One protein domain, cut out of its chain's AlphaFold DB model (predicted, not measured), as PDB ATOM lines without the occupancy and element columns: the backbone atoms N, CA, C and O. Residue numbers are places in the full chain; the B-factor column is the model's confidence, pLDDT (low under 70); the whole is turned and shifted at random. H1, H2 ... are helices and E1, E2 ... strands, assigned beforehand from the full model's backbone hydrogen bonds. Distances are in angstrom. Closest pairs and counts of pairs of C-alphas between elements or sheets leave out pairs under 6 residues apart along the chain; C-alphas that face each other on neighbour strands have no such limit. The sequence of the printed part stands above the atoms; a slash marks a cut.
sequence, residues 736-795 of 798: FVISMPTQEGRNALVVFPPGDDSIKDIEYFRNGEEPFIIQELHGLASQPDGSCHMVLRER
ATOM      1  N   PHE A 736     189.301 163.797 187.775       93.94
ATOM      2  CA  PHE A 736     188.479 163.103 188.767       93.94
ATOM      3  C   PHE A 736     188.154 161.687 188.302       93.94
ATOM      4  O   PHE A 736     187.803 161.467 187.147       93.94
ATOM      5  N   VAL A 737     188.274 160.724 189.205       93.44
ATOM      6  CA  VAL A 737     188.037 159.306 188.957       93.44
ATOM      7  C   VAL A 737     186.966 158.822 189.923       93.44
ATOM      8  O   VAL A 737     187.075 159.040 191.131       93.44
ATOM      9  N   ILE A 738     185.943 158.160 189.384       92.75
ATOM     10  CA  ILE A 738     184.899 157.487 190.162       92.75
ATOM     11  C   ILE A 738     184.803 156.019 189.751       92.75
ATOM     12  O   ILE A 738     185.070 155.660 188.600       92.75
ATOM     13  N   SER A 739     184.418 155.165 190.696       89.75
ATOM     14  CA  SER A 739     184.135 153.752 190.445       89.75
ATOM     15  C   SER A 739     182.626 153.544 190.367       89.75
ATOM     16  O   SER A 739     181.914 153.924 191.294       89.75
ATOM     17  N   MET A 740     182.136 152.972 189.266       85.88
ATOM     18  CA  MET A 740     180.709 152.731 189.033       85.88
ATOM     19  C   MET A 740     180.442 151.248 188.751       85.88
ATOM     20  O   MET A 740     181.172 150.651 187.956       85.88
ATOM     21  N   PRO A 741     179.398 150.642 189.337       84.06
ATOM     22  CA  PRO A 741     179.017 149.274 189.012       84.06
ATOM     23  C   PRO A 741     178.462 149.182 187.580       84.06
ATOM     24  O   PRO A 741     177.746 150.063 187.106       84.06
ATOM     25  N   THR A 742     178.787 148.102 186.875       83.50
ATOM     26  CA  THR A 742     178.256 147.762 185.550       83.50
ATOM     27  C   THR A 742     177.134 146.729 185.664       83.50
ATOM     28  O   THR A 742     176.987 146.062 186.688       83.50
ATOM     29  N   GLN A 743     176.367 146.538 184.585       79.88
ATOM     30  CA  GLN A 743     175.267 145.558 184.526       79.88
ATOM     31  C   GLN A 743     175.709 144.104 184.795       79.88
ATOM     32  O   GLN A 743     174.881 143.269 185.142       79.88
ATOM     33  N   GLU A 744     177.006 143.801 184.674       78.62
ATOM     34  CA  GLU A 744     177.587 142.476 184.937       78.62
ATOM     35  C   GLU A 744     178.160 142.325 186.362       78.62
ATOM     36  O   GLU A 744     178.868 141.359 186.643       78.62
ATOM     37  N   GLY A 745     177.925 143.290 187.262       81.06
ATOM     38  CA  GLY A 745     178.449 143.260 188.634       81.06
ATOM     39  C   GLY A 745     179.953 143.546 188.748       81.06
ATOM     40  O   GLY A 745     180.570 143.218 189.759       81.06
ATOM     41  N   ARG A 746     180.568 144.143 187.717       85.69
ATOM     42  CA  ARG A 746     181.962 144.625 187.754       85.69
ATOM     43  C   ARG A 746     181.989 146.122 188.040       85.69
ATOM     44  O   ARG A 746     181.032 146.814 187.732       85.69
ATOM     45  N   ASN A 747     183.107 146.642 188.536       84.62
ATOM     46  CA  ASN A 747     183.295 148.083 188.695       84.62
ATOM     47  C   ASN A 747     184.062 148.660 187.496       84.62
ATOM     48  O   ASN A 747     185.181 148.237 187.206       84.62
ATOM     49  N   ALA A 748     183.470 149.631 186.807       87.56
ATOM     50  CA  ALA A 748     184.135 150.454 185.806       87.56
ATOM     51  C   ALA A 748     184.739 151.705 186.461       87.56
ATOM     52  O   ALA A 748     184.139 152.297 187.356       87.56
ATOM     53  N   LEU A 749     185.920 152.121 186.001       89.94
ATOM     54  CA  LEU A 749     186.509 153.410 186.365       89.94
ATOM     55  C   LEU A 749     186.129 154.444 185.308       89.94
ATOM     56  O   LEU A 749     186.471 154.290 184.134       89.94
ATOM     57  N   VAL A 750     185.439 155.498 185.729       91.38
ATOM     58  CA  VAL A 750     185.070 156.627 184.871       91.38
ATOM     59  C   VAL A 750     185.974 157.801 185.223       91.38
ATOM     60  O   VAL A 750     186.088 158.167 186.392       91.38
ATOM     61  N   VAL A 751     186.643 158.368 184.216       92.31
ATOM     62  CA  VAL A 751     187.587 159.478 184.392       92.31
ATOM     63  C   VAL A 751     187.033 160.739 183.746       92.31
ATOM     64  O   VAL A 751     186.773 160.766 182.544       92.31
ATOM     65  N   PHE A 752     186.908 161.791 184.542       93.00
ATOM     66  CA  PHE A 752     186.502 163.121 184.123       93.00
ATOM     67  C   PHE A 752     187.732 164.038 184.004       93.00
ATOM     68  O   PHE A 752     188.723 163.863 184.729       93.00
ATOM     69  N   PRO A 753     187.733 165.005 183.070       91.56
ATOM     70  CA  PRO A 753     188.816 165.978 182.966       91.56
ATOM     71  C   PRO A 753     188.940 166.830 184.249       91.56
ATOM     72  O   PRO A 753     187.999 166.905 185.037       91.56
ATOM     73  N   PRO A 754     190.103 167.459 184.497       89.62
ATOM     74  CA  PRO A 754     190.249 168.388 185.614       89.62
ATOM     75  C   PRO A 754     189.347 169.615 185.414       89.62
ATOM     76  O   PRO A 754     189.303 170.179 184.318       89.62
ATOM     77  N   GLY A 755     188.680 170.060 186.479       89.44
ATOM     78  CA  GLY A 755     187.883 171.292 186.490       89.44
ATOM     79  C   GLY A 755     186.584 171.185 187.291       89.44
ATOM     80  O   GLY A 755     186.031 170.102 187.464       89.44
ATOM     81  N   ASP A 756     186.079 172.323 187.766       86.31
ATOM     82  CA  ASP A 756     184.904 172.353 188.646       86.31
ATOM     83  C   ASP A 756     183.613 171.877 187.966       86.31
ATOM     84  O   ASP A 756     182.727 171.337 188.625       86.31
ATOM     85  N   ASP A 757     183.511 172.016 186.645       90.19
ATOM     86  CA  ASP A 757     182.340 171.551 185.895       90.19
ATOM     87  C   ASP A 757     182.232 170.022 185.888       90.19
ATOM     88  O   ASP A 757     181.140 169.485 186.025       90.19
ATOM     89  N   SER A 758     183.361 169.311 185.877       91.31
ATOM     90  CA  SER A 758     183.368 167.851 186.001       91.31
ATOM     91  C   SER A 758     182.879 167.362 187.363       91.31
ATOM     92  O   SER A 758     182.335 166.269 187.456       91.31
ATOM     93  N   ILE A 759     183.021 168.170 188.415       87.50
ATOM     94  CA  ILE A 759     182.444 167.857 189.729       87.50
ATOM     95  C   ILE A 759     180.926 167.963 189.656       87.50
ATOM     96  O   ILE A 759     180.237 167.059 190.110       87.50
ATOM     97  N   LYS A 760     180.413 169.042 189.053       87.38
ATOM     98  CA  LYS A 760     178.970 169.236 188.872       87.38
ATOM     99  C   LYS A 760     178.370 168.115 188.031       87.38
ATOM    100  O   LYS A 760     177.281 167.655 188.346       87.38
ATOM    101  N   ASP A 761     179.091 167.645 187.013       88.88
ATOM    102  CA  ASP A 761     178.678 166.497 186.206       88.88
ATOM    103  C   ASP A 761     178.610 165.219 187.055       88.88
ATOM    104  O   ASP A 761     177.607 164.509 187.019       88.88
ATOM    105  N   ILE A 762     179.632 164.941 187.875       88.50
ATOM    106  CA  ILE A 762     179.634 163.799 188.806       88.50
ATOM    107  C   ILE A 762     178.479 163.911 189.818       88.50
ATOM    108  O   ILE A 762     177.798 162.926 190.098       88.50
ATOM    109  N   GLU A 763     178.227 165.108 190.348       85.00
ATOM    110  CA  GLU A 763     177.119 165.384 191.266       85.00
ATOM    111  C   GLU A 763     175.751 165.258 190.584       85.00
ATOM    112  O   GLU A 763     174.801 164.792 191.213       85.00
ATOM    113  N   TYR A 764     175.650 165.602 189.300       83.69
ATOM    114  CA  TYR A 764     174.452 165.398 188.489       83.69
ATOM    115  C   TYR A 764     174.175 163.907 188.266       83.69
ATOM    116  O   TYR A 764     173.049 163.452 188.466       83.69
ATOM    117  N   PHE A 765     175.208 163.115 187.951       76.62
ATOM    118  CA  PHE A 765     175.092 161.653 187.865       76.62
ATOM    119  C   PHE A 765     174.714 160.999 189.199       76.62
ATOM    120  O   PHE A 765     174.212 159.879 189.201       76.62
ATOM    121  N   ARG A 766     174.911 161.696 190.327       78.06
ATOM    122  CA  ARG A 766     174.596 161.188 191.665       78.06
ATOM    123  C   ARG A 766     173.098 161.037 191.927       78.06
ATOM    124  O   ARG A 766     172.764 160.225 192.773       78.06
ATOM    125  N   ASN A 767     172.220 161.801 191.264       63.38
ATOM    126  CA  ASN A 767     170.744 161.677 191.242       63.38
ATOM    127  C   ASN A 767     170.022 161.070 192.487       63.38
ATOM    128  O   ASN A 767     168.997 160.409 192.353       63.38
ATOM    129  N   GLY A 768     170.508 161.328 193.709       60.66
ATOM    130  CA  GLY A 768     169.920 160.840 194.966       60.66
ATOM    131  C   GLY A 768     170.363 159.449 195.457       60.66
ATOM    132  O   GLY A 768     169.851 159.011 196.484       60.66
ATOM    133  N   GLU A 769     171.297 158.771 194.786       64.00
ATOM    134  CA  GLU A 769     171.874 157.491 195.236       64.00
ATOM    135  C   GLU A 769     173.092 157.688 196.170       64.00
ATOM    136  O   GLU A 769     173.554 158.814 196.389       64.00
ATOM    137  N   GLU A 770     173.581 156.594 196.780       68.81
ATOM    138  CA  GLU A 770     174.688 156.591 197.753       68.81
ATOM    139  C   GLU A 770     175.939 157.360 197.260       68.81
ATOM    140  O   GLU A 770     176.228 157.401 196.062       68.81
ATOM    141  N   PRO A 771     176.709 157.999 198.165       73.38
ATOM    142  CA  PRO A 771     177.810 158.873 197.775       73.38
ATOM    143  C   PRO A 771     178.934 158.107 197.061       73.38
ATOM    144  O   PRO A 771     179.621 157.283 197.662       73.38
ATOM    145  N   PHE A 772     179.185 158.440 195.789       81.31
ATOM    146  CA  PHE A 772     180.394 158.000 195.091       81.31
ATOM    147  C   PHE A 772     181.646 158.573 195.768       81.31
ATOM    148  O   PHE A 772     181.724 159.771 196.054       81.31
ATOM    149  N   ILE A 773     182.657 157.728 195.967       88.38
ATOM    150  CA  ILE A 773     183.986 158.168 196.394       88.38
ATOM    151  C   ILE A 773     184.655 158.867 195.206       88.38
ATOM    152  O   ILE A 773     185.057 158.217 194.240       88.38
ATOM    153  N   ILE A 774     184.769 160.196 195.274       90.62
ATOM    154  CA  ILE A 774     185.455 160.998 194.256       90.62
ATOM    155  C   ILE A 774     186.944 161.038 194.588       90.62
ATOM    156  O   ILE A 774     187.345 161.541 195.643       90.62
ATOM    157  N   GLN A 775     187.773 160.538 193.675       93.88
ATOM    158  CA  GLN A 775     189.223 160.554 193.831       93.88
ATOM    159  C   GLN A 775     189.880 161.420 192.756       93.88
ATOM    160  O   GLN A 775     189.480 161.404 191.597       93.88
ATOM    161  N   GLU A 776     190.899 162.184 193.128       93.44
ATOM    162  CA  GLU A 776     191.677 163.026 192.223       93.44
ATOM    163  C   GLU A 776     192.979 162.323 191.816       93.44
ATOM    164  O   GLU A 776     193.680 161.736 192.647       93.44
ATOM    165  N   LEU A 777     193.310 162.371 190.524       92.31
ATOM    166  CA  LEU A 777     194.521 161.772 189.971       92.31
ATOM    167  C   LEU A 777     195.752 162.657 190.222       92.31
ATOM    168  O   LEU A 777     195.949 163.666 189.547       92.31
ATOM    169  N   HIS A 778     196.635 162.228 191.127       89.06
ATOM    170  CA  HIS A 778     197.873 162.947 191.472       89.06
ATOM    171  C   HIS A 778     199.127 162.400 190.794       89.06
ATOM    172  O   HIS A 778     200.114 163.119 190.640       89.06
ATOM    173  N   GLY A 779     199.111 161.133 190.391       84.69
ATOM    174  CA  GLY A 779     200.265 160.492 189.778       84.69
ATOM    175  C   GLY A 779     199.850 159.423 188.787       84.69
ATOM    176  O   GLY A 779     198.877 158.704 189.001       84.69
ATOM    177  N   LEU A 780     200.611 159.316 187.703       84.44
ATOM    178  CA  LEU A 780     200.398 158.325 186.662       84.44
ATOM    179  C   LEU A 780     201.748 157.737 186.260       84.44
ATOM    180  O   LEU A 780     202.622 158.463 185.783       84.44
ATOM    181  N   ALA A 781     201.918 156.432 186.441       78.12
ATOM    182  CA  ALA A 781     203.108 155.713 186.002       78.12
ATOM    183  C   ALA A 781     202.703 154.604 185.028       78.12
ATOM    184  O   ALA A 781     201.944 153.702 185.373       78.12
ATOM    185  N   SER A 782     203.191 154.673 183.789       71.00
ATOM    186  CA  SER A 782     203.049 153.577 182.827       71.00
ATOM    187  C   SER A 782     204.049 152.475 183.154       71.00
ATOM    188  O   SER A 782     205.237 152.768 183.313       71.00
ATOM    189  N   GLN A 783     203.592 151.232 183.203       70.19
ATOM    190  CA  GLN A 783     204.459 150.076 183.374       70.19
ATOM    191  C   GLN A 783     204.920 149.508 182.017       70.19
ATOM    192  O   GLN A 783     204.302 149.787 180.982       70.19
ATOM    193  N   PRO A 784     206.020 148.730 181.988       53.84
ATOM    194  CA  PRO A 784     206.563 148.147 180.756       53.84
ATOM    195  C   PRO A 784     205.609 147.181 180.039       53.84
ATOM    196  O   PRO A 784     205.718 147.014 178.828       53.84
ATOM    197  N   ASP A 785     204.676 146.563 180.767       65.00
ATOM    198  CA  ASP A 785     203.667 145.627 180.252       65.00
ATOM    199  C   ASP A 785     202.455 146.324 179.601       65.00
ATOM    200  O   ASP A 785     201.546 145.665 179.099       65.00
ATOM    201  N   GLY A 786     202.440 147.660 179.590       68.38
ATOM    202  CA  GLY A 786     201.334 148.463 179.075       68.38
ATOM    203  C   GLY A 786     200.234 148.747 180.101       68.38
ATOM    204  O   GLY A 786     199.302 149.486 179.776       68.38
ATOM    205  N   SER A 787     200.343 148.229 181.329       76.81
ATOM    206  CA  SER A 787     199.466 148.608 182.437       76.81
ATOM    207  C   SER A 787     199.817 150.003 182.972       76.81
ATOM    208  O   SER A 787     200.858 150.592 182.652       76.81
ATOM    209  N   CYS A 788     198.922 150.580 183.772       78.19
ATOM    210  CA  CYS A 788     199.121 151.902 184.345       78.19
ATOM    211  C   CYS A 788     198.812 151.913 185.840       78.19
ATOM    212  O   CYS A 788     197.741 151.487 186.263       78.19
ATOM    213  N   HIS A 789     199.754 152.428 186.628       83.75
ATOM    214  CA  HIS A 789     199.583 152.660 188.053       83.75
ATOM    215  C   HIS A 789     199.094 154.096 188.282       83.75
ATOM    216  O   HIS A 789     199.800 155.059 187.967       83.75
ATOM    217  N   MET A 790     197.889 154.233 188.831       88.94
ATOM    218  CA  MET A 790     197.268 155.515 189.165       88.94
ATOM    219  C   MET A 790     197.419 155.777 190.663       88.94
ATOM    220  O   MET A 790     197.084 154.927 191.481       88.94
ATOM    221  N   VAL A 791     197.923 156.955 191.025       89.25
ATOM    222  CA  VAL A 791     197.943 157.444 192.410       89.25
ATOM    223  C   VAL A 791     196.751 158.375 192.582       89.25
ATOM    224  O   VAL A 791     196.735 159.476 192.028       89.25
ATOM    225  N   LEU A 792     195.750 157.892 193.313       91.31
ATOM    226  CA  LEU A 792     194.473 158.560 193.540       91.31
ATOM    227  C   LEU A 792     194.403 159.079 194.980       91.31
ATOM    228  O   LEU A 792     194.789 158.367 195.906       91.31
ATOM    229  N   ARG A 793     193.904 160.303 195.177       91.56
ATOM    230  CA  ARG A 793     193.634 160.872 196.508       91.56
ATOM    231  C   ARG A 793     192.144 161.126 196.658       91.56
ATOM    232  O   ARG A 793     191.540 161.760 195.803       91.56
ATOM    233  N   GLU A 794     191.551 160.643 197.742       89.12
ATOM    234  CA  GLU A 794     190.145 160.908 198.045       89.12
ATOM    235  C   GLU A 794     189.947 162.401 198.336       89.12
ATOM    236  O   GLU A 794     190.652 162.992 199.160       89.12
ATOM    237  N   ARG A 795     189.004 163.032 197.636       76.31
ATOM    238  CA  ARG A 795     188.725 164.454 197.820       76.31
ATOM    239  C   ARG A 795     187.837 164.641 199.050       76.31
ATOM    240  O   ARG A 795     186.749 164.086 199.117       76.31
TER     241      ARG A 795
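AT A GLANCE: This is residues 736 to 795 of the 798 residues of an uncharacterized protein of Fistulifera solaris (UniProt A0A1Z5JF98). Two hairpins, E1 with E2 and E3 with E4, diverge from a short pairing of E1 and E3 that joins them into one strongly twisted sheet, curled like part of a barrel, with helix H1 over part of the E1 and E2 hairpin. Residues 764 to 770, after most of H1, stick out free. The printed part has 60 residues, with one named helix and four named strands in the order E1, E2, H1, E3, E4; the sheet order is E2, E1, E3, E4, antiparallel throughout, and the class is mixed, helices and strands. It is only just loose, close to compact, with a radius of gyration of the C-alphas of 12.9 A, and flat, spanning 41 by 31 by 16 A.

IN THESE COORDINATES: Find C-alpha 736 at (188.479, 163.103, 188.767), where E1, residues 736 to 741, begins its 16.8 A. E2 is residues 747 to 752, 16.0 A; H1, residues 756 to 765, 14.5 A. E3, residues 775 to 782, spans 19.0 A and bends by 65 degrees at residue 778. E4, residues 788 to 794, spans 18.7 A to C-alpha 794 at (190.145, 160.908, 198.045).

HOW THE PARTS SIT: In the hairpin E1 and E2, look for N 740 and O 748, 2.8 A apart. E1 and E3 are antiparallel neighbours, with N 737 and O 775 within hydrogen-bond range at 2.8 A. In the hairpin E3 and E4, N 776 and O 793 are 2.8 A apart. H1 is on the sheet at a height of 9.5 A, along E1 at 5 degrees on the local plane, over E1 and only just over E2, on which 3 of its C-alphas fall; the closest C-alphas of H1 and E2 are Ser 758 and Phe 752, 6.0 A. Every O i to N i+4 pair in H1 is within hydrogen-bond range. E2, H1 and E3 form a split strand-helix-strand unit, two strands of one sheet with a helix between them along the chain and E1 between them in the sheet, its crossover right-handed. E2 is apart from E3 and E4.

THE WHOLE: The farthest C-alphas, Gly 768 and Pro 784, are 41.3 A apart. The printed part has no cut, and no link is long. Look for pLDDT under 70 at residues 767 to 770 and 784 to 786.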